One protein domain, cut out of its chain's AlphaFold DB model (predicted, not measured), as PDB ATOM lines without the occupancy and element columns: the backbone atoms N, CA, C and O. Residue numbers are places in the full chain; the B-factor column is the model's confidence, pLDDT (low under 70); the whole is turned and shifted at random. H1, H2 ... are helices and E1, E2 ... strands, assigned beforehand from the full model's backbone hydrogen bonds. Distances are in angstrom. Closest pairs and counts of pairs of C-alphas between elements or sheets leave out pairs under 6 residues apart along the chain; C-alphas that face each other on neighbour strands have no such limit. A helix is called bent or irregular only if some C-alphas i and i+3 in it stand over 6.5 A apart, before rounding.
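This is residues 219 to 383 of the 785 residues of the protein "AFOR_N domain-containing protein" of Geobacter sp. FeAm09 (UniProt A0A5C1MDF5). A small two-stranded hairpin, E1 and E2, sits near the middle of a loop-rich domain, with H3 packed beside it. Toward one end is the long helix H6 with H5 packed on it; toward the other are H2 and then H1, whose residues 219 to 224 stick out, and the long unnamed stretch 231 to 288 winds through that side. The printed part has 165 residues, with six named helices and two named strands in the order H1 H2 H3 E1 E2 H4 H5 H6; the two-stranded sheet is antiparallel. The class is mostly helix, though under half of the residues, 71, are in named elements. The whole is compact, with a radius of gyration of the C-alphas of 17.0 A, and only just elongated, spanning 50 by 33 by 29 A.

E1, residues 312 to 316, and E2, residues 326 to 329, form a hairpin, with N 313 and O 328 2.8 A apart and N 326 and O 316 2.9 A apart, within hydrogen-bond range. Residues 327 to 328 of E2 also pair antiparallel with residues 344 to 345. The closest C-alphas of H3, residues 299 to 311, and E2 are those of His 311 and Thr 329, 5.3 A apart. H3 touches H6, residues 365 to 382, with residues 304 to 308 alone; the closest C-alphas, of Val 307 and Asn 366, are 6.2 A apart, and the lines are only just about perpendicular at 71 degrees. H5, residues 347 to 351, touches H6, closest at the C-alphas of Tyr 350 and Thr 376, 5.1 A. H4, residues 332 to 337, and H6 only just touch, with 3 pairs of C-alphas within 8 A, closest at Leu 334 and Met 374, 7.2 A. The closest C-alphas of H2, residues 289 to 296, and E1 are those of Gly 294 and Met 315, 6.9 A apart. H1, residues 219 to 230, is close to H2 but not clearly touching, with the C-alphas of Leu 228 and Lys 290 closest at 7.3 A. H1 and H6 are apart. Every O i to N i+4 pair is within hydrogen-bond range in H1 and H6, against 7 of 9 in H3, 0 of 4 in H2, 0 of 2 in H4 and 0 of 1 in H5; of O i to N i+3 pairs, H2 has 4 of 5, H4 2 of 3 and H5 2 of 2.

E1 begins at C-alpha 312, (42.460, -35.439, 15.777), and is 10.4 A long; E2 is 9.8 A. H6 is 25.6 A long and ends at C-alpha 382, (50.494, -57.953, 11.321). H1, 17.1 A, begins at C-alpha 219, (10.344, -47.391, 28.853). H2 is 12.4 A, H3 11.3 A, H4 10.1 A and H5 7.9 A. H3 is irregular, with C-alphas 303 and 306 9.7 A apart; H2 is only just irregular, with C-alphas 291 and 294 6.6 A apart.

The two C-alphas farthest apart, of Ser 219 and Thr 360, are 55.1 A apart. The printed part has no cut. The links from H1 to H2, 58 residues, and from H5 to H6, 13 residues, are long. Mean pLDDT of the printed part is 84.9; residues 278 to 291 and 358 to 363 are under 70.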
ATOM      1  N   SER A 219       9.635 -46.955  27.642       96.12
ATOM      2  CA  SER A 219      10.344 -47.391  28.853       96.12
ATOM      3  C   SER A 219      11.830 -47.656  28.591       96.12
ATOM      4  O   SER A 219      12.674 -47.108  29.301       96.12
ATOM      5  N   TRP A 220      12.183 -48.364  27.510       95.94
ATOM      6  CA  TRP A 220      13.592 -48.565  27.136       95.94
ATOM      7  C   TRP A 220      14.305 -47.244  26.814       95.94
ATOM      8  O   TRP A 220      15.402 -46.978  27.303       95.94
ATOM      9  N   LYS A 221      13.651 -46.344  26.064       93.62
ATOM     10  CA  LYS A 221      14.188 -45.001  25.792       93.62
ATOM     11  C   LYS A 221      14.348 -44.172  27.072       93.62
ATOM     12  O   LYS A 221      15.284 -43.381  27.151       93.62
ATOM     13  N   ALA A 222      13.469 -44.322  28.063       93.94
ATOM     14  CA  ALA A 222      13.591 -43.647  29.354       93.94
ATOM     15  C   ALA A 222      14.811 -44.151  30.144       93.94
ATOM     16  O   ALA A 222      15.622 -43.329  30.568       93.94
ATOM     17  N   LEU A 223      14.999 -45.472  30.246       95.88
ATOM     18  CA  LEU A 223      16.167 -46.069  30.904       95.88
ATOM     19  C   LEU A 223      17.481 -45.675  30.206       95.88
ATOM     20  O   LEU A 223      18.405 -45.204  30.864       95.88
ATOM     21  N   ASN A 224      17.538 -45.724  28.872       93.69
ATOM     22  CA  ASN A 224      18.719 -45.276  28.125       93.69
ATOM     23  C   ASN A 224      19.019 -43.781  28.348       93.69
ATOM     24  O   ASN A 224      20.181 -43.402  28.476       93.69
ATOM     25  N   ASN A 225      17.996 -42.922  28.445       90.50
ATOM     26  CA  ASN A 225      18.184 -41.507  28.793       90.50
ATOM     27  C   ASN A 225      18.712 -41.311  30.224       90.50
ATOM     28  O   ASN A 225      19.510 -40.402  30.435       90.50
ATOM     29  N   TYR A 226      18.277 -42.137  31.180       92.06
ATOM     30  CA  TYR A 226      18.752 -42.101  32.565       92.06
ATOM     31  C   TYR A 226      20.213 -42.555  32.673       92.06
ATOM     32  O   TYR A 226      21.038 -41.839  33.239       92.06
ATOM     33  N   ILE A 227      20.572 -43.672  32.029       92.88
ATOM     34  CA  ILE A 227      21.963 -44.148  31.942       92.88
ATOM     35  C   ILE A 227      22.872 -43.037  31.389       92.88
ATOM     36  O   ILE A 227      23.906 -42.737  31.982       92.88
ATOM     37  N   LEU A 228      22.454 -42.350  30.317       90.38
ATOM     38  CA  LEU A 228      23.213 -41.249  29.704       90.38
ATOM     39  C   LEU A 228      23.474 -40.042  30.631       90.38
ATOM     40  O   LEU A 228      24.447 -39.327  30.386       90.38
ATOM     41  N   SER A 229      22.672 -39.805  31.680       87.62
ATOM     42  CA  SER A 229      22.948 -38.741  32.668       87.62
ATOM     43  C   SER A 229      23.895 -39.177  33.795       87.62
ATOM     44  O   SER A 229      24.442 -38.333  34.503       87.62
ATOM     45  N   LEU A 230      24.110 -40.485  33.967       90.75
ATOM     46  CA  LEU A 230      25.054 -41.036  34.946       90.75
ATOM     47  C   LEU A 230      26.490 -41.118  34.402       90.75
ATOM     48  O   LEU A 230      27.431 -41.007  35.179       90.75
ATOM     49  N   LEU A 231      26.672 -41.280  33.086       91.25
ATOM     50  CA  LEU A 231      28.001 -41.420  32.474       91.25
ATOM     51  C   LEU A 231      28.873 -40.164  32.648       91.25
ATOM     52  O   LEU A 231      28.420 -39.053  32.360       91.25
ATOM     53  N   GLY A 232      30.144 -40.355  33.008       90.75
ATOM     54  CA  GLY A 232      31.212 -39.346  32.977       90.75
ATOM     55  C   GLY A 232      31.929 -39.268  31.617       90.75
ATOM     56  O   GLY A 232      31.296 -39.079  30.574       90.75
ATOM     57  N   SER A 233      33.259 -39.390  31.634       91.12
ATOM     58  CA  SER A 233      34.122 -39.642  30.463       91.12
ATOM     59  C   SER A 233      34.631 -41.101  30.462       91.12
ATOM     60  O   SER A 233      34.099 -41.950  31.170       91.12
ATOM     61  N   ASN A 234      35.649 -41.439  29.666       88.50
ATOM     62  CA  ASN A 234      36.313 -42.750  29.710       88.50
ATOM     63  C   ASN A 234      36.935 -43.021  31.102       88.50
ATOM     64  O   ASN A 234      37.422 -42.082  31.734       88.50
ATOM     65  N   ASN A 235      36.890 -44.284  31.563       87.50
ATOM     66  CA  ASN A 235      37.044 -44.703  32.974       87.50
ATOM     67  C   ASN A 235      35.986 -44.087  33.914       87.50
ATOM     68  O   ASN A 235      36.254 -43.759  35.063       87.50
ATOM     69  N   ASN A 236      34.786 -43.846  33.376       88.81
ATOM     70  CA  ASN A 236      33.667 -43.128  33.998       88.81
ATOM     71  C   ASN A 236      34.022 -41.809  34.715       88.81
ATOM     72  O   ASN A 236      33.231 -41.344  35.527       88.81
ATOM     73  N   HIS A 237      35.171 -41.179  34.439       92.56
ATOM     74  CA  HIS A 237      35.636 -40.022  35.210       92.56
ATOM     75  C   HIS A 237      34.589 -38.894  35.198       92.56
ATOM     76  O   HIS A 237      34.269 -38.355  34.135       92.56
ATOM     77  N   VAL A 238      34.042 -38.558  36.373       92.44
ATOM     78  CA  VAL A 238      32.844 -37.703  36.524       92.44
ATOM     79  C   VAL A 238      33.135 -36.206  36.701       92.44
ATOM     80  O   VAL A 238      32.217 -35.426  36.946       92.44
ATOM     81  N   VAL A 239      34.397 -35.788  36.564       93.38
ATOM     82  CA  VAL A 239      34.852 -34.388  36.679       93.38
ATOM     83  C   VAL A 239      35.767 -34.019  35.499       93.38
ATOM     84  O   VAL A 239      36.432 -34.915  34.969       93.38
ATOM     85  N   PRO A 240      35.838 -32.741  35.075       94.12
ATOM     86  CA  PRO A 240      36.776 -32.284  34.045       94.12
ATOM     87  C   PRO A 240      38.245 -32.401  34.489       94.12
ATOM     88  O   PRO A 240      38.547 -32.485  35.679       94.12
ATOM     89  N   SER A 241      39.175 -32.377  33.528       94.38
ATOM     90  CA  SER A 241      40.624 -32.450  33.787       94.38
ATOM     91  C   SER A 241      41.266 -31.131  34.232       94.38
ATOM     92  O   SER A 241      42.430 -31.100  34.623       94.38
ATOM     93  N   THR A 242      40.526 -30.029  34.146       92.38
ATOM     94  CA  THR A 242      40.925 -28.672  34.546       92.38
ATOM     95  C   THR A 242      39.721 -27.964  35.161       92.38
ATOM     96  O   THR A 242      38.581 -28.338  34.877       92.38
ATOM     97  N   GLN A 243      39.943 -26.940  35.990       93.50
ATOM     98  CA  GLN A 243      38.845 -26.147  36.551       93.50
ATOM     99  C   GLN A 243      38.007 -25.525  35.425       93.50
ATOM    100  O   GLN A 243      38.539 -24.869  34.531       93.50
ATOM    101  N   GLN A 244      36.689 -25.708  35.489       89.19
ATOM    102  CA  GLN A 244      35.722 -25.113  34.563       89.19
ATOM    103  C   GLN A 244      34.731 -24.236  35.349       89.19
ATOM    104  O   GLN A 244      34.423 -24.590  36.487       89.19
ATOM    105  N   PRO A 245      34.161 -23.151  34.788       89.06
ATOM    106  CA  PRO A 245      33.242 -22.274  35.531       89.06
ATOM    107  C   PRO A 245      31.948 -22.945  36.023       89.06
ATOM    108  O   PRO A 245      31.288 -22.427  36.915       89.06
ATOM    109  N   TRP A 246      31.578 -24.088  35.439       85.81
ATOM    110  CA  TRP A 246      30.390 -24.876  35.788       85.81
ATOM    111  C   TRP A 246      30.680 -26.051  36.740       85.81
ATOM    112  O   TRP A 246      29.743 -26.697  37.206       85.81
ATOM    113  N   ALA A 247      31.953 -26.369  37.000       88.81
ATOM    114  CA  ALA A 247      32.356 -27.575  37.721       88.81
ATOM    115  C   ALA A 247      32.780 -27.253  39.160       88.81
ATOM    116  O   ALA A 247      33.677 -26.445  39.382       88.81
ATOM    117  N   GLU A 248      32.177 -27.925  40.141       90.94
ATOM    118  CA  GLU A 248      32.564 -27.789  41.555       90.94
ATOM    119  C   GLU A 248      33.940 -28.407  41.850       90.94
ATOM    120  O   GLU A 248      34.671 -27.919  42.707       90.94
ATOM    121  N   TYR A 249      34.303 -29.457  41.110       94.25
ATOM    122  CA  TYR A 249      35.551 -30.199  41.260       94.25
ATOM    123  C   TYR A 249      36.176 -30.493  39.891       94.25
ATOM    124  O   TYR A 249      35.469 -30.591  38.885       94.25
ATOM    125  N   TYR A 250      37.492 -30.690  39.869       94.38
ATOM    126  CA  TYR A 250      38.270 -31.153  38.718       94.38
ATOM    127  C   TYR A 250      39.432 -32.031  39.205       94.38
ATOM    128  O   TYR A 250      39.822 -31.952  40.369       94.38
ATOM    129  N   ASP A 251      39.985 -32.858  38.320       92.69
ATOM    130  CA  ASP A 251      41.093 -33.771  38.630       92.69
ATOM    131  C   ASP A 251      41.980 -33.918  37.388       92.69
ATOM    132  O   ASP A 251      41.507 -34.378  36.350       92.69
ATOM    133  N   SER A 252      43.261 -33.547  37.460       90.44
ATOM    134  CA  SER A 252      44.177 -33.603  36.307       90.44
ATOM    135  C   SER A 252      44.427 -35.025  35.785       90.44
ATOM    136  O   SER A 252      44.778 -35.201  34.611       90.44
ATOM    137  N   GLY A 253      44.166 -36.055  36.597       87.81
ATOM    138  CA  GLY A 253      44.109 -37.451  36.174       87.81
ATOM    139  C   GLY A 253      42.975 -37.730  35.182       87.81
ATOM    140  O   GLY A 253      43.141 -38.565  34.289       87.81
ATOM    141  N   SER A 254      41.875 -36.970  35.242       91.94
ATOM    142  CA  SER A 254      40.652 -37.202  34.466       91.94
ATOM    143  C   SER A 254      40.888 -37.263  32.956       91.94
ATOM    144  O   SER A 254      41.679 -36.513  32.376       91.94
ATOM    145  N   ARG A 255      40.145 -38.159  32.300       91.31
ATOM    146  CA  ARG A 255      40.050 -38.280  30.834       91.31
ATOM    147  C   ARG A 255      38.925 -37.416  30.252       91.31
ATOM    148  O   ARG A 255      38.502 -37.632  29.120       91.31
ATOM    149  N   TRP A 256      38.391 -36.475  31.023       93.31
ATOM    150  CA  TRP A 256      37.425 -35.486  30.558       93.31
ATOM    151  C   TRP A 256      38.143 -34.181  30.198       93.31
ATOM    152  O   TRP A 256      38.252 -33.263  31.006       93.31
ATOM    153  N   THR A 257      38.625 -34.112  28.965       93.44
ATOM    154  CA  THR A 257      39.483 -33.038  28.443       93.44
ATOM    155  C   THR A 257      38.744 -31.946  27.667       93.44
ATOM    156  O   THR A 257      39.377 -30.983  27.249       93.44
ATOM    157  N   SER A 258      37.424 -32.054  27.463       91.62
ATOM    158  CA  SER A 258      36.643 -31.017  26.768       91.62
ATOM    159  C   SER A 258      36.669 -29.666  27.494       91.62
ATOM    160  O   SER A 258      36.214 -29.581  28.641       91.62
ATOM    161  N   ALA A 259      37.093 -28.613  26.802       92.25
ATOM    162  CA  ALA A 259      37.010 -27.230  27.267       92.25
ATOM    163  C   ALA A 259      36.888 -26.271  26.065       92.25
ATOM    164  O   ALA A 259      37.165 -26.675  24.928       92.25
ATOM    165  N   PRO A 260      36.489 -25.003  26.278       92.00
ATOM    166  CA  PRO A 260      36.626 -23.967  25.259       92.00
ATOM    167  C   PRO A 260      38.082 -23.825  24.800       92.00
ATOM    168  O   PRO A 260      39.009 -24.014  25.588       92.00
ATOM    169  N   GLY A 261      38.286 -23.512  23.522       92.56
ATOM    170  CA  GLY A 261      39.610 -23.411  22.903       92.56
ATOM    171  C   GLY A 261      40.299 -24.750  22.596       92.56
ATOM    172  O   GLY A 261      41.366 -24.741  21.986       92.56
ATOM    173  N   ILE A 262      39.714 -25.896  22.969       94.06
ATOM    174  CA  ILE A 262      40.241 -27.230  22.642       94.06
ATOM    175  C   ILE A 262      39.425 -27.833  21.492       94.06
ATOM    176  O   ILE A 262      38.219 -28.056  21.633       94.06
ATOM    177  N   PHE A 263      40.090 -28.147  20.378       94.88
ATOM    178  CA  PHE A 263      39.476 -28.584  19.119       94.88
ATOM    179  C   PHE A 263      39.898 -29.997  18.703       94.88
ATOM    180  O   PHE A 263      41.012 -30.428  18.980       94.88
ATOM    181  N   TRP A 264      39.045 -30.670  17.930       95.56
ATOM    182  CA  TRP A 264      39.475 -31.673  16.954       95.56
ATOM    183  C   TRP A 264      39.977 -30.914  15.717       95.56
ATOM    184  O   TRP A 264      39.170 -30.438  14.913       95.56
ATOM    185  N   GLY A 265      41.292 -30.695  15.633       96.25
ATOM    186  CA  GLY A 265      41.911 -29.760  14.687       96.25
ATOM    187  C   GLY A 265      41.909 -30.225  13.230       96.25
ATOM    188  O   GLY A 265      41.788 -29.393  12.336       96.25
ATOM    189  N   ALA A 266      41.965 -31.538  12.990       96.25
ATOM    190  CA  ALA A 266      41.932 -32.124  11.649       96.25
ATOM    191  C   ALA A 266      40.500 -32.379  11.142       96.25
ATOM    192  O   ALA A 266      40.307 -32.793   9.997       96.25
ATOM    193  N   ALA A 267      39.478 -32.130  11.972       95.12
ATOM    194  CA  ALA A 267      38.088 -32.156  11.535       95.12
ATOM    195  C   ALA A 267      37.829 -31.066  10.479       95.12
ATOM    196  O   ALA A 267      38.478 -30.020  10.477       95.12
ATOM    197  N   GLN A 268      36.863 -31.292   9.585       92.94
ATOM    198  CA  GLN A 268      36.520 -30.355   8.512       92.94
ATOM    199  C   GLN A 268      35.032 -29.966   8.588       92.94
ATOM    200  O   GLN A 268      34.184 -30.771   8.195       92.94
ATOM    201  N   PRO A 269      34.686 -28.758   9.085       94.94
ATOM    202  CA  PRO A 269      35.565 -27.783   9.748       94.94
ATOM    203  C   PRO A 269      36.047 -28.264  11.137       94.94
ATOM    204  O   PRO A 269      35.442 -29.184  11.697       94.94
ATOM    205  N   PRO A 270      37.086 -27.635  11.728       95.19
ATOM    206  CA  PRO A 270      37.569 -27.968  13.068       95.19
ATOM    207  C   PRO A 270      36.462 -27.896  14.128       95.19
ATOM    208  O   PRO A 270      35.713 -26.919  14.197       95.19
ATOM    209  N   VAL A 271      36.353 -28.926  14.972       92.75
ATOM    210  CA  VAL A 271      35.244 -29.056  15.935       92.75
ATOM    211  C   VAL A 271      35.711 -28.692  17.336       92.75
ATOM    212  O   VAL A 271      36.480 -29.429  17.948       92.75
ATOM    213  N   GLU A 272      35.207 -27.587  17.885       92.88
ATOM    214  CA  GLU A 272      35.453 -27.233  19.286       92.88
ATOM    215  C   GLU A 272      34.776 -28.241  20.230       92.88
ATOM    216  O   GLU A 272      33.588 -28.562  20.100       92.88
ATOM    217  N   THR A 273      35.521 -28.746  21.213       91.06
ATOM    218  CA  THR A 273      34.986 -29.659  22.232       91.06
ATOM    219  C   THR A 273      34.059 -28.916  23.195       91.06
ATOM    220  O   THR A 273      32.912 -29.334  23.374       91.06
ATOM    221  N   GLY A 274      34.513 -27.770  23.718       89.06
ATOM    222  CA  GLY A 274      33.706 -26.791  24.445       89.06
ATOM    223  C   GLY A 274      33.164 -27.280  25.791       89.06
ATOM    224  O   GLY A 274      33.556 -28.321  26.326       89.06
ATOM    225  N   TYR A 275      32.221 -26.520  26.355       86.19
ATOM    226  CA  TYR A 275      31.513 -26.921  27.571       86.19
ATOM    227  C   TYR A 275      30.514 -28.058  27.299       86.19
ATOM    228  O   TYR A 275      29.530 -27.909  26.563       86.19
ATOM    229  N   CYS A 276      30.740 -29.193  27.963       81.19
ATOM    230  CA  CYS A 276      29.873 -30.376  27.938       81.19
ATOM    231  C   CYS A 276      28.875 -30.395  29.114       81.19
ATOM    232  O   CYS A 276      28.678 -31.433  29.740       81.19
ATOM    233  N   THR A 277      28.276 -29.239  29.402       70.81
ATOM    234  CA  THR A 277      27.442 -28.891  30.573       70.81
ATOM    235  C   THR A 277      26.059 -29.535  30.648       70.81
ATOM    236  O   THR A 277      25.394 -29.442  31.674       70.81
ATOM    237  N   ASP A 278      25.574 -30.134  29.568       61.75
ATOM    238  CA  ASP A 278      24.129 -30.192  29.326       61.75
ATOM    239  C   ASP A 278      23.462 -31.467  29.904       61.75
ATOM    240  O   ASP A 278      22.603 -32.074  29.265       61.75
ATOM    241  N   PHE A 279      23.863 -31.897  31.108       62.88
ATOM    242  CA  PHE A 279      23.367 -33.116  31.781       62.88
ATOM    243  C   PHE A 279      21.873 -33.060  32.114       62.88
ATOM    244  O   PHE A 279      21.197 -34.086  32.110       62.88
ATOM    245  N   GLU A 280      21.381 -31.861  32.428       49.53
ATOM    246  CA  GLU A 280      20.046 -31.627  32.988       49.53
ATOM    247  C   GLU A 280      19.056 -31.080  31.942       49.53
ATOM    248  O   GLU A 280      17.860 -30.973  32.209       49.53
ATOM    249  N   SER A 281      19.526 -30.763  30.727       46.56
ATOM    250  CA  SER A 281      18.677 -30.185  29.681       46.56
ATOM    251  C   SER A 281      17.861 -31.243  28.935       46.56
ATOM    252  O   SER A 281      18.392 -32.178  28.326       46.56
ATOM    253  N   THR A 282      16.542 -31.056  28.949       44.47
ATOM    254  CA  THR A 282      15.554 -31.873  28.227       44.47
ATOM    255  C   THR A 282      14.797 -31.093  27.147       44.47
ATOM    256  O   THR A 282      13.917 -31.667  26.503       44.47
ATOM    257  N   THR A 283      15.126 -29.814  26.926       38.09
ATOM    258  CA  THR A 283      14.429 -28.938  25.970       38.09
ATOM    259  C   THR A 283      14.748 -29.282  24.512       38.09
ATOM    260  O   THR A 283      15.784 -29.866  24.187       38.09
ATOM    261  N   SER A 284      13.819 -28.937  23.620       40.00
ATOM    262  CA  SER A 284      13.822 -29.297  22.195       40.00
ATOM    263  C   SER A 284      14.784 -28.484  21.325       40.00
ATOM    264  O   SER A 284      15.073 -28.882  20.198       40.00
ATOM    265  N   ASP A 285      15.272 -27.351  21.828       37.28
ATOM    266  CA  ASP A 285      15.631 -26.205  20.976       37.28
ATOM    267  C   ASP A 285      17.134 -26.137  20.644       37.28
ATOM    268  O   ASP A 285      17.655 -25.137  20.158       37.28
ATOM    269  N   CYS A 286      17.844 -27.236  20.904       33.66
ATOM    270  CA  CYS A 286      19.246 -27.463  20.578       33.66
ATOM    271  C   CYS A 286      19.380 -28.889  20.008       33.66
ATOM    272  O   CYS A 286      18.703 -29.789  20.518       33.66
ATOM    273  N   PRO A 287      20.233 -29.151  18.993       38.41
ATOM    274  CA  PRO A 287      20.423 -30.483  18.405       38.41
ATOM    275  C   PRO A 287      21.115 -31.481  19.362       38.41
ATOM    276  O   PRO A 287      22.261 -31.889  19.170       38.41
ATOM    277  N   SER A 288      20.354 -31.924  20.368       50.09
ATOM    278  CA  SER A 288      20.670 -32.911  21.403       50.09
ATOM    279  C   SER A 288      21.860 -32.560  22.320       50.09
ATOM    280  O   SER A 288      22.998 -32.942  22.032       50.09
ATOM    281  N   PRO A 289      21.594 -31.987  23.515       56.44
ATOM    282  CA  PRO A 289      22.490 -32.010  24.682       56.44
ATOM    283  C   PRO A 289      23.315 -33.298  24.856       56.44
ATOM    284  O   PRO A 289      24.515 -33.269  25.129       56.44
ATOM    285  N   LYS A 290      22.681 -34.453  24.619       58.16
ATOM    286  CA  LYS A 290      23.251 -35.795  24.816       58.16
ATOM    287  C   LYS A 290      24.367 -36.122  23.819       58.16
ATOM    288  O   LYS A 290      25.220 -36.954  24.115       58.16
ATOM    289  N   ASN A 291      24.422 -35.435  22.675       65.50
ATOM    290  CA  ASN A 291      25.458 -35.648  21.662       65.50
ATOM    291  C   ASN A 291      26.817 -35.049  22.072       65.50
ATOM    292  O   ASN A 291      27.848 -35.472  21.551       65.50
ATOM    293  N   LYS A 292      26.857 -34.115  23.039       76.56
ATOM    294  CA  LYS A 292      28.119 -33.583  23.590       76.56
ATOM    295  C   LYS A 292      28.901 -34.610  24.419       76.56
ATOM    296  O   LYS A 292      30.084 -34.403  24.669       76.56
ATOM    297  N   LEU A 293      28.285 -35.723  24.826       84.06
ATOM    298  CA  LEU A 293      28.912 -36.740  25.678       84.06
ATOM    299  C   LEU A 293      30.227 -37.272  25.075       84.06
ATOM    300  O   LEU A 293      31.245 -37.315  25.762       84.06
ATOM    301  N   GLY A 294      30.237 -37.541  23.765       86.44
ATOM    302  CA  GLY A 294      31.420 -37.999  23.024       86.44
ATOM    303  C   GLY A 294      32.497 -36.934  22.778       86.44
ATOM    304  O   GLY A 294      33.533 -37.250  22.203       86.44
ATOM    305  N   ARG A 295      32.283 -35.679  23.204       89.00
ATOM    306  CA  ARG A 295      33.322 -34.631  23.208       89.00
ATOM    307  C   ARG A 295      34.135 -34.622  24.500       89.00
ATOM    308  O   ARG A 295      35.275 -34.171  24.473       89.00
ATOM    309  N   ARG A 296      33.581 -35.137  25.611       89.94
ATOM    310  CA  ARG A 296      34.239 -35.161  26.934       89.94
ATOM    311  C   ARG A 296      35.580 -35.886  26.876       89.94
ATOM    312  O   ARG A 296      36.574 -35.379  27.386       89.94
ATOM    313  N   CYS A 297      35.607 -37.050  26.229       89.88
ATOM    314  CA  CYS A 297      36.796 -37.875  26.055       89.88
ATOM    315  C   CYS A 297      37.594 -37.456  24.812       89.88
ATOM    316  O   CYS A 297      37.617 -38.187  23.829       89.88
ATOM    317  N   HIS A 298      38.289 -36.316  24.826       91.94
ATOM    318  CA  HIS A 298      39.235 -36.001  23.751       91.94
ATOM    319  C   HIS A 298      40.614 -36.597  24.062       91.94
ATOM    320  O   HIS A 298      41.446 -35.996  24.751       91.94
ATOM    321  N   LYS A 299      40.850 -37.814  23.557       86.81
ATOM    322  CA  LYS A 299      42.024 -38.608  23.938       86.81
ATOM    323  C   LYS A 299      43.326 -38.170  23.261       86.81
ATOM    324  O   LYS A 299      44.358 -38.209  23.913       86.81
ATOM    325  N   GLY A 300      43.272 -37.631  22.038       88.75
ATOM    326  CA  GLY A 300      44.428 -36.970  21.412       88.75
ATOM    327  C   GLY A 300      45.008 -35.850  22.276       88.75
ATOM    328  O   GLY A 300      46.209 -35.837  22.524       88.75
ATOM    329  N   TYR A 301      44.158 -34.986  22.840       91.69
ATOM    330  CA  TYR A 301      44.616 -33.966  23.784       91.69
ATOM    331  C   TYR A 301      45.073 -34.544  25.133       91.69
ATOM    332  O   TYR A 301      46.028 -34.041  25.719       91.69
ATOM    333  N   LYS A 302      44.433 -35.611  25.637       88.75
ATOM    334  CA  LYS A 302      44.836 -36.243  26.908       88.75
ATOM    335  C   LYS A 302      46.213 -36.909  26.831       88.75
ATOM    336  O   LYS A 302      46.975 -36.803  27.787       88.75
ATOM    337  N   ASP A 303      46.486 -37.601  25.729       83.62
ATOM    338  CA  ASP A 303      47.668 -38.449  25.576       83.62
ATOM    339  C   ASP A 303      48.842 -37.689  24.909       83.62
ATOM    340  O   ASP A 303      49.991 -37.971  25.230       83.62
ATOM    341  N   TYR A 304      48.574 -36.691  24.043       84.44
ATOM    342  CA  TYR A 304      49.593 -35.950  23.265       84.44
ATOM    343  C   TYR A 304      49.407 -34.412  23.245       84.44
ATOM    344  O   TYR A 304      50.014 -33.714  22.426       84.44
ATOM    345  N   GLY A 305      48.555 -33.851  24.111       89.50
ATOM    346  CA  GLY A 305      48.354 -32.401  24.230       89.50
ATOM    347  C   GLY A 305      47.900 -31.719  22.932       89.50
ATOM    348  O   GLY A 305      47.150 -32.278  22.131       89.50
ATOM    349  N   THR A 306      48.360 -30.485  22.705       91.75
ATOM    350  CA  THR A 306      47.982 -29.675  21.531       91.75
ATOM    351  C   THR A 306      48.323 -30.352  20.200       91.75
ATOM    352  O   THR A 306      47.560 -30.230  19.249       91.75
ATOM    353  N   VAL A 307      49.414 -31.123  20.127       91.25
ATOM    354  CA  VAL A 307      49.788 -31.863  18.907       91.25
ATOM    355  C   VAL A 307      48.748 -32.942  18.590       91.25
ATOM    356  O   VAL A 307      48.241 -33.005  17.471       91.25
ATOM    357  N   GLY A 308      48.336 -33.727  19.590       91.94
ATOM    358  CA  GLY A 308      47.255 -34.698  19.419       91.94
ATOM    359  C   GLY A 308      45.902 -34.064  19.102       91.94
ATOM    360  O   GLY A 308      45.122 -34.650  18.352       91.94
ATOM    361  N   ALA A 309      45.614 -32.867  19.624       94.19
ATOM    362  CA  ALA A 309      44.420 -32.107  19.249       94.19
ATOM    363  C   ALA A 309      44.446 -31.675  17.775       94.19
ATOM    364  O   ALA A 309      43.475 -31.924  17.058       94.19
ATOM    365  N   ASN A 310      45.570 -31.123  17.303       95.31
ATOM    366  CA  ASN A 310      45.750 -30.687  15.916       95.31
ATOM    367  C   ASN A 310      45.487 -31.819  14.912       95.31
ATOM    368  O   ASN A 310      44.791 -31.597  13.928       95.31
ATOM    369  N   HIS A 311      45.975 -33.032  15.187       95.00
ATOM    370  CA  HIS A 311      45.809 -34.183  14.292       95.00
ATOM    371  C   HIS A 311      44.522 -34.993  14.512       95.00
ATOM    372  O   HIS A 311      44.243 -35.902  13.733       95.00
ATOM    373  N   THR A 312      43.715 -34.702  15.540       94.81
ATOM    374  CA  THR A 312      42.460 -35.439  15.777       94.81
ATOM    375  C   THR A 312      41.372 -34.989  14.803       94.81
ATOM    376  O   THR A 312      40.963 -33.828  14.803       94.81
ATOM    377  N   VAL A 313      40.854 -35.936  14.017       94.81
ATOM    378  CA  VAL A 313      39.712 -35.760  13.101       94.81
ATOM    379  C   VAL A 313      38.387 -35.891  13.852       94.81
ATOM    380  O   VAL A 313      37.437 -35.152  13.609       94.81
ATOM    381  N   LYS A 314      38.307 -36.868  14.758       91.44
ATOM    382  CA  LYS A 314      37.131 -37.168  15.584       91.44
ATOM    383  C   LYS A 314      37.536 -38.052  16.761       91.44
ATOM    384  O   LYS A 314      38.608 -38.657  16.766       91.44
ATOM    385  N   MET A 315      36.621 -38.205  17.708       90.25
ATOM    386  CA  MET A 315      36.649 -39.306  18.666       90.25
ATOM    387  C   MET A 315      35.667 -40.398  18.214       90.25
ATOM    388  O   MET A 315      34.478 -40.133  18.020       90.25
ATOM    389  N   ASN A 316      36.158 -41.624  18.025       88.12
ATOM    390  CA  ASN A 316      35.377 -42.794  17.616       88.12
ATOM    391  C   ASN A 316      35.171 -43.782  18.786       88.12
ATOM    392  O   ASN A 316      35.634 -43.573  19.906       88.12
ATOM    393  N   GLY A 317      34.435 -44.869  18.567       88.25
ATOM    394  CA  GLY A 317      34.240 -45.923  19.560       88.25
ATOM    395  C   GLY A 317      33.229 -46.975  19.118       88.25
ATOM    396  O   GLY A 317      32.591 -46.825  18.079       88.25
ATOM    397  N   CYS A 318      33.086 -48.012  19.942       92.12
ATOM    398  CA  CYS A 318      32.260 -49.190  19.673       92.12
ATOM    399  C   CYS A 318      30.766 -48.877  19.440       92.12
ATOM    400  O   CYS A 318      30.280 -47.783  19.750       92.12
ATOM    401  N   HIS A 319      30.018 -49.881  18.972       91.94
ATOM    402  CA  HIS A 319      28.568 -49.813  18.768       91.94
ATOM    403  C   HIS A 319      27.834 -49.252  19.990       91.94
ATOM    404  O   HIS A 319      28.123 -49.632  21.125       91.94
ATOM    405  N   HIS A 320      26.899 -48.327  19.758       88.94
ATOM    406  CA  HIS A 320      26.126 -47.633  20.801       88.94
ATOM    407  C   HIS A 320      26.954 -47.019  21.960       88.94
ATOM    408  O   HIS A 320      26.415 -46.703  23.020       88.94
ATOM    409  N   CYS A 321      28.260 -46.780  21.780       91.06
ATOM    410  CA  CYS A 321      29.102 -46.096  22.761       91.06
ATOM    411  C   CYS A 321      28.964 -44.564  22.634       91.06
ATOM    412  O   CYS A 321      29.380 -43.999  21.617       91.06
ATOM    413  N   PRO A 322      28.442 -43.850  23.651       89.75
ATOM    414  CA  PRO A 322      28.407 -42.390  23.648       89.75
ATOM    415  C   PRO A 322      29.737 -41.774  24.111       89.75
ATOM    416  O   PRO A 322      30.016 -40.639  23.750       89.75
ATOM    417  N   ILE A 323      30.561 -42.510  24.875       89.81
ATOM    418  CA  ILE A 323      31.838 -42.042  25.453       89.81
ATOM    419  C   ILE A 323      32.888 -41.730  24.373       89.81
ATOM    420  O   ILE A 323      33.665 -40.798  24.548       89.81
ATOM    421  N   ARG A 324      32.914 -42.513  23.281       88.75
ATOM    422  CA  ARG A 324      33.856 -42.393  22.146       88.75
ATOM    423  C   ARG A 324      35.336 -42.305  22.579       88.75
ATOM    424  O   ARG A 324      35.982 -41.272  22.488       88.75
ATOM    425  N   CYS A 325      35.883 -43.416  23.079       87.75
ATOM    426  CA  CYS A 325      37.242 -43.487  23.635       87.75
ATOM    427  C   CYS A 325      38.378 -43.835  22.646       87.75
ATOM    428  O   CYS A 325      39.529 -43.921  23.083       87.75
ATOM    429  N   HIS A 326      38.098 -44.045  21.355       87.44
ATOM    430  CA  HIS A 326      39.133 -44.219  20.325       87.44
ATOM    431  C   HIS A 326      39.491 -42.865  19.718       87.44
ATOM    432  O   HIS A 326      38.608 -42.147  19.253       87.44
ATOM    433  N   ILE A 327      40.774 -42.517  19.705       88.06
ATOM    434  CA  ILE A 327      41.264 -41.376  18.923       88.06
ATOM    435  C   ILE A 327      41.219 -41.758  17.437       88.06
ATOM    436  O   ILE A 327      41.587 -42.881  17.102       88.06
ATOM    437  N   SER A 328      40.784 -40.839  16.569       91.44
ATOM    438  CA  SER A 328      40.951 -40.945  15.114       91.44
ATOM    439  C   SER A 328      41.809 -39.786  14.615       91.44
ATOM    440  O   SER A 328      41.417 -38.625  14.771       91.44
ATOM    441  N   THR A 329      42.954 -40.090  14.014       92.62
ATOM    442  CA  THR A 329      43.948 -39.109  13.544       92.62
ATOM    443  C   THR A 329      43.995 -38.980  12.024       92.62
ATOM    444  O   THR A 329      43.516 -39.864  11.317       92.62
ATOM    445  N   ASP A 330      44.605 -37.900  11.526       94.38
ATOM    446  CA  ASP A 330      45.069 -37.772  10.137       94.38
ATOM    447  C   ASP A 330      46.566 -37.417  10.089       94.38
ATOM    448  O   ASP A 330      47.001 -36.444  10.712       94.38
ATOM    449  N   PHE A 331      47.340 -38.216   9.355       93.12
ATOM    450  CA  PHE A 331      48.771 -38.049   9.089       93.12
ATOM    451  C   PHE A 331      49.066 -38.318   7.598       93.12
ATOM    452  O   PHE A 331      49.522 -39.415   7.253       93.12
ATOM    453  N   PRO A 332      48.799 -37.354   6.688       93.62
ATOM    454  CA  PRO A 332      49.100 -37.480   5.253       93.62
ATOM    455  C   PRO A 332      50.559 -37.860   4.962       93.62
ATOM    456  O   PRO A 332      50.855 -38.518   3.968       93.62
ATOM    457  N   GLU A 333      51.488 -37.492   5.845       91.94
ATOM    458  CA  GLU A 333      52.911 -37.801   5.722       91.94
ATOM    459  C   GLU A 333      53.208 -39.308   5.743       91.94
ATOM    460  O   GLU A 333      54.313 -39.701   5.376       91.94
ATOM    461  N   LEU A 334      52.263 -40.161   6.154       93.25
ATOM    462  CA  LEU A 334      52.420 -41.619   6.122       93.25
ATOM    463  C   LEU A 334      52.264 -42.220   4.720       93.25
ATOM    464  O   LEU A 334      52.845 -43.271   4.441       93.25
ATOM    465  N   GLU A 335      51.561 -41.533   3.815       94.88
ATOM    466  CA  GLU A 335      51.279 -42.034   2.464       94.88
ATOM    467  C   GLU A 335      52.571 -42.186   1.639       94.88
ATOM    468  O   GLU A 335      52.690 -43.114   0.840       94.88
ATOM    469  N   GLN A 336      53.597 -41.361   1.909       94.62
ATOM    470  CA  GLN A 336      54.921 -41.463   1.269       94.62
ATOM    471  C   GLN A 336      55.681 -42.759   1.619       94.62
ATOM    472  O   GLN A 336      56.608 -43.137   0.908       94.62
ATOM    473  N   TYR A 337      55.291 -43.435   2.706       91.56
ATOM    474  CA  TYR A 337      55.877 -44.694   3.178       91.56
ATOM    475  C   TYR A 337      54.981 -45.910   2.873       91.56
ATOM    476  O   TYR A 337      55.212 -46.997   3.405       91.56
ATOM    477  N   GLY A 338      53.924 -45.732   2.069       91.69
ATOM    478  CA  GLY A 338      52.929 -46.774   1.792       91.69
ATOM    479  C   GLY A 338      52.047 -47.138   2.994       91.69
ATOM    480  O   GLY A 338      51.446 -48.212   3.006       91.69
ATOM    481  N   ALA A 339      51.982 -46.276   4.015       91.62
ATOM    482  CA  ALA A 339      51.167 -46.477   5.209       91.62
ATOM    483  C   ALA A 339      49.893 -45.618   5.172       91.62
ATOM    484  O   ALA A 339      49.866 -44.529   4.600       91.62
ATOM    485  N   PHE A 340      48.814 -46.114   5.781       90.00
ATOM    486  CA  PHE A 340      47.517 -45.441   5.734       90.00
ATOM    487  C   PHE A 340      47.476 -44.236   6.689       90.00
ATOM    488  O   PHE A 340      47.761 -44.361   7.881       90.00
ATOM    489  N   ARG A 341      47.094 -43.067   6.160       91.94
ATOM    490  CA  ARG A 341      47.079 -41.775   6.878       91.94
ATOM    491  C   ARG A 341      46.131 -41.702   8.078       91.94
ATOM    492  O   ARG A 341      46.424 -40.991   9.036       91.94
ATOM    493  N   TYR A 342      45.004 -42.418   8.033       91.12
ATOM    494  CA  TYR A 342      43.983 -42.385   9.082       91.12
ATOM    495  C   TYR A 342      44.141 -43.574  10.022       91.12
ATOM    496  O   TYR A 342      43.852 -44.708   9.637       91.12
ATOM    497  N   ASN A 343      44.541 -43.324  11.268       90.12
ATOM    498  CA  ASN A 343      44.706 -44.375  12.271       90.12
ATOM    499  C   ASN A 343      43.692 -44.210  13.406       90.12
ATOM    500  O   ASN A 343      43.293 -43.097  13.756       90.12
ATOM    501  N   GLU A 344      43.248 -45.334  13.970       88.81
ATOM    502  CA  GLU A 344      42.345 -45.347  15.119       88.81
ATOM    503  C   GLU A 344      42.796 -46.383  16.152       88.81
ATOM    504  O   GLU A 344      42.989 -47.551  15.816       88.81
ATOM    505  N   ASN A 345      42.924 -45.983  17.421       86.25
ATOM    506  CA  ASN A 345      43.195 -46.907  18.530       86.25
ATOM    507  C   ASN A 345      42.847 -46.281  19.893       86.25
ATOM    508  O   ASN A 345      42.316 -45.168  19.970       86.25
ATOM    509  N   THR A 346      43.178 -46.968  20.988       79.38
ATOM    510  CA  THR A 346      43.207 -46.380  22.331       79.38
ATOM    511  C   THR A 346      44.284 -47.018  23.219       79.38
ATOM    512  O   THR A 346      44.595 -48.200  23.097       79.38
ATOM    513  N   CYS A 347      44.836 -46.231  24.148       72.06
ATOM    514  CA  CYS A 347      45.841 -46.667  25.135       72.06
ATOM    515  C   CYS A 347      47.136 -47.216  24.487       72.06
ATOM    516  O   CYS A 347      47.540 -46.734  23.433       72.06
ATOM    517  N   THR A 348      47.822 -48.164  25.135       73.06
ATOM    518  CA  THR A 348      49.123 -48.726  24.707       73.06
ATOM    519  C   THR A 348      49.102 -49.365  23.320       73.06
ATOM    520  O   THR A 348      50.150 -49.457  22.690       73.06
ATOM    521  N   GLY A 349      47.929 -49.741  22.792       74.31
ATOM    522  CA  GLY A 349      47.787 -50.175  21.398       74.31
ATOM    523  C   GLY A 349      48.290 -49.128  20.398       74.31
ATOM    524  O   GLY A 349      48.842 -49.478  19.362       74.31
ATOM    525  N   TYR A 350      48.177 -47.840  20.739       77.94
ATOM    526  CA  TYR A 350      48.657 -46.747  19.893       77.94
ATOM    527  C   TYR A 350      50.204 -46.725  19.774       77.94
ATOM    528  O   TYR A 350      50.750 -46.252  18.784       77.94
ATOM    529  N   ARG A 351      50.918 -47.307  20.751       79.75
ATOM    530  CA  ARG A 351      52.392 -47.357  20.840       79.75
ATOM    531  C   ARG A 351      52.972 -48.773  20.684       79.75
ATOM    532  O   ARG A 351      54.115 -49.042  21.045       79.75
ATOM    533  N   ALA A 352      52.169 -49.692  20.142       82.56
ATOM    534  CA  ALA A 352      52.386 -51.141  20.154       82.56
ATOM    535  C   ALA A 352      53.659 -51.675  19.472       82.56
ATOM    536  O   ALA A 352      53.925 -52.868  19.590       82.56
ATOM    537  N   MET A 353      54.433 -50.839  18.774       87.00
ATOM    538  CA  MET A 353      55.794 -51.160  18.318       87.00
ATOM    539  C   MET A 353      56.793 -50.007  18.508       87.00
ATOM    540  O   MET A 353      57.994 -50.254  18.570       87.00
ATOM    541  N   SER A 354      56.333 -48.757  18.630       84.00
ATOM    542  CA  SER A 354      57.197 -47.598  18.893       84.00
ATOM    543  C   SER A 354      57.789 -47.604  20.308       84.00
ATOM    544  O   SER A 354      58.949 -47.219  20.474       84.00
ATOM    545  N   ASP A 355      57.062 -48.120  21.310       78.38
ATOM    546  CA  ASP A 355      57.552 -48.221  22.696       78.38
ATOM    547  C   ASP A 355      58.847 -49.063  22.812       78.38
ATOM    548  O   ASP A 355      59.701 -48.753  23.641       78.38
ATOM    549  N   LEU A 356      59.054 -50.073  21.950       78.00
ATOM    550  CA  LEU A 356      60.282 -50.893  21.930       78.00
ATOM    551  C   LEU A 356      61.548 -50.143  21.510       78.00
ATOM    552  O   LEU A 356      62.659 -50.566  21.841       78.00
ATOM    553  N   MET A 357      61.399 -49.076  20.728       74.75
ATOM    554  CA  MET A 357      62.539 -48.346  20.172       74.75
ATOM    555  C   MET A 357      63.087 -47.309  21.159       74.75
ATOM    556  O   MET A 357      64.218 -46.857  21.009       74.75
ATOM    557  N   THR A 358      62.313 -46.989  22.204       54.47
ATOM    558  CA  THR A 358      62.665 -46.108  23.329       54.47
ATOM    559  C   THR A 358      63.268 -44.762  22.910       54.47
ATOM    560  O   THR A 358      64.478 -44.553  22.914       54.47
ATOM    561  N   ARG A 359      62.377 -43.791  22.678       48.50
ATOM    562  CA  ARG A 359      62.659 -42.344  22.750       48.50
ATOM    563  C   ARG A 359      63.494 -41.702  21.636       48.50
ATOM    564  O   ARG A 359      63.704 -40.491  21.699       48.50
ATOM    565  N   THR A 360      63.862 -42.416  20.574       46.88
ATOM    566  CA  THR A 360      64.276 -41.778  19.313       46.88
ATOM    567  C   THR A 360      63.133 -41.739  18.307       46.88
ATOM    568  O   THR A 360      63.131 -42.414  17.294       46.88
ATOM    569  N   LEU A 361      62.145 -40.890  18.595       49.41
ATOM    570  CA  LEU A 361      61.221 -40.337  17.595       49.41
ATOM    571  C   LEU A 361      61.248 -38.798  17.693       49.41
ATOM    572  O   LEU A 361      60.244 -38.099  17.577       49.41
ATOM    573  N   SER A 362      62.477 -38.296  17.879       50.06
ATOM    574  CA  SER A 362      62.900 -36.906  18.104       50.06
ATOM    575  C   SER A 362      62.390 -36.229  19.388       50.06
ATOM    576  O   SER A 362      61.590 -36.771  20.145       50.06
ATOM    577  N   SER A 363      62.890 -35.014  19.637       56.91
ATOM    578  CA  SER A 363      62.353 -34.073  20.628       56.91
ATOM    579  C   SER A 363      61.106 -33.320  20.140       56.91
ATOM    580  O   SER A 363      60.503 -32.586  20.921       56.91
ATOM    581  N   ASP A 364      60.712 -33.494  18.873       78.06
ATOM    582  CA  ASP A 364      59.449 -33.006  18.329       78.06
ATOM    583  C   ASP A 364      58.321 -34.018  18.592       78.06
ATOM    584  O   ASP A 364      58.348 -35.168  18.146       78.06
ATOM    585  N   ALA A 365      57.292 -33.557  19.303       80.19
ATOM    586  CA  ALA A 365      56.112 -34.349  19.627       80.19
ATOM    587  C   ALA A 365      55.253 -34.696  18.395       80.19
ATOM    588  O   ALA A 365      54.491 -35.663  18.452       80.19
ATOM    589  N   ASN A 366      55.366 -33.952  17.285       86.94
ATOM    590  CA  ASN A 366      54.664 -34.289  16.049       86.94
ATOM    591  C   ASN A 366      55.268 -35.529  15.382       86.94
ATOM    592  O   ASN A 366      54.540 -36.464  15.054       86.94
ATOM    593  N   ASN A 367      56.596 -35.604  15.259       84.88
ATOM    594  CA  ASN A 367      57.257 -36.814  14.777       84.88
ATOM    595  C   ASN A 367      57.009 -38.030  15.689       84.88
ATOM    596  O   ASN A 367      56.766 -39.125  15.181       84.88
ATOM    597  N   ALA A 368      57.002 -37.837  17.014       81.75
ATOM    598  CA  ALA A 368      56.637 -38.895  17.956       81.75
ATOM    599  C   ALA A 368      55.236 -39.453  17.645       81.75
ATOM    600  O   ALA A 368      55.092 -40.649  17.390       81.75
ATOM    601  N   LEU A 369      54.228 -38.578  17.532       86.56
ATOM    602  CA  LEU A 369      52.865 -38.991  17.200       86.56
ATOM    603  C   LEU A 369      52.759 -39.596  15.786       86.56
ATOM    604  O   LEU A 369      52.082 -40.609  15.611       86.56
ATOM    605  N   ARG A 370      53.447 -39.048  14.776       89.38
ATOM    606  CA  ARG A 370      53.515 -39.607  13.407       89.38
ATOM    607  C   ARG A 370      54.000 -41.056  13.409       89.38
ATOM    608  O   ARG A 370      53.459 -41.903  12.701       89.38
ATOM    609  N   CYS A 371      55.013 -41.351  14.208       88.12
ATOM    610  CA  CYS A 371      55.612 -42.675  14.255       88.12
ATOM    611  C   CYS A 371      54.816 -43.634  15.157       88.12
ATOM    612  O   CYS A 371      54.712 -44.816  14.839       88.12
ATOM    613  N   ASP A 372      54.115 -43.127  16.170       88.62
ATOM    614  CA  ASP A 372      53.062 -43.869  16.873       88.62
ATOM    615  C   ASP A 372      51.879 -44.240  15.948       88.62
ATOM    616  O   ASP A 372      51.333 -45.343  16.030       88.62
ATOM    617  N   ASN A 373      51.513 -43.381  14.985       91.00
ATOM    618  CA  ASN A 373      50.537 -43.738  13.944       91.00
ATOM    619  C   ASN A 373      51.063 -44.874  13.047       91.00
ATOM    620  O   ASN A 373      50.321 -45.812  12.771       91.00
ATOM    621  N   MET A 374      52.339 -44.840  12.636       92.12
ATOM    622  CA  MET A 374      52.968 -45.951  11.900       92.12
ATOM    623  C   MET A 374      52.981 -47.246  12.735       92.12
ATOM    624  O   MET A 374      52.651 -48.313  12.225       92.12
ATOM    625  N   SER A 375      53.291 -47.153  14.032       91.06
ATOM    626  CA  SER A 375      53.194 -48.257  15.000       91.06
ATOM    627  C   SER A 375      51.776 -48.828  15.058       91.06
ATOM    628  O   SER A 375      51.604 -50.042  14.949       91.06
ATOM    629  N   THR A 376      50.753 -47.974  15.130       91.00
ATOM    630  CA  THR A 376      49.340 -48.382  15.076       91.00
ATOM    631  C   THR A 376      49.011 -49.097  13.764       91.00
ATOM    632  O   THR A 376      48.492 -50.210  13.803       91.00
ATOM    633  N   TYR A 377      49.351 -48.500  12.617       93.12
ATOM    634  CA  TYR A 377      49.102 -49.069  11.289       93.12
ATOM    635  C   TYR A 377      49.697 -50.476  11.159       93.12
ATOM    636  O   TYR A 377      48.972 -51.434  10.888       93.12
ATOM    637  N   VAL A 378      51.004 -50.600  11.403       94.00
ATOM    638  CA  VAL A 378      51.768 -51.829  11.162       94.00
ATOM    639  C   VAL A 378      51.439 -52.922  12.182       94.00
ATOM    640  O   VAL A 378      51.225 -54.067  11.788       94.00
ATOM    641  N   SER A 379      51.352 -52.596  13.477       92.81
ATOM    642  CA  SER A 379      51.063 -53.593  14.524       92.81
ATOM    643  C   SER A 379      49.664 -54.199  14.390       92.81
ATOM    644  O   SER A 379      49.496 -55.402  14.601       92.81
ATOM    645  N   HIS A 380      48.673 -53.398  13.984       92.62
ATOM    646  CA  HIS A 380      47.343 -53.893  13.645       92.62
ATOM    647  C   HIS A 380      47.374 -54.799  12.416       92.62
ATOM    648  O   HIS A 380      46.799 -55.881  12.478       92.62
ATOM    649  N   ASP A 381      48.063 -54.416  11.338       95.12
ATOM    650  CA  ASP A 381      48.059 -55.210  10.105       95.12
ATOM    651  C   ASP A 381      48.714 -56.590  10.293       95.12
ATOM    652  O   ASP A 381      48.144 -57.605   9.889       95.12
ATOM    653  N   ILE A 382      49.848 -56.665  11.003       95.62
ATOM    654  CA  ILE A 382      50.494 -57.953  11.321       95.62
ATOM    655  C   ILE A 382      49.793 -58.730  12.452       95.62
ATOM    656  O   ILE A 382      50.100 -59.904  12.678       95.62
ATOM    657  N   GLY A 383      48.832 -58.114  13.149       95.25
ATOM    658  CA  GLY A 383      48.087 -58.720  14.256       95.25
ATOM    659  C   GLY A 383      48.891 -58.860  15.555       95.25
ATOM    660  O   GLY A 383      48.683 -59.824  16.291       95.25
TER     661      GLY A 383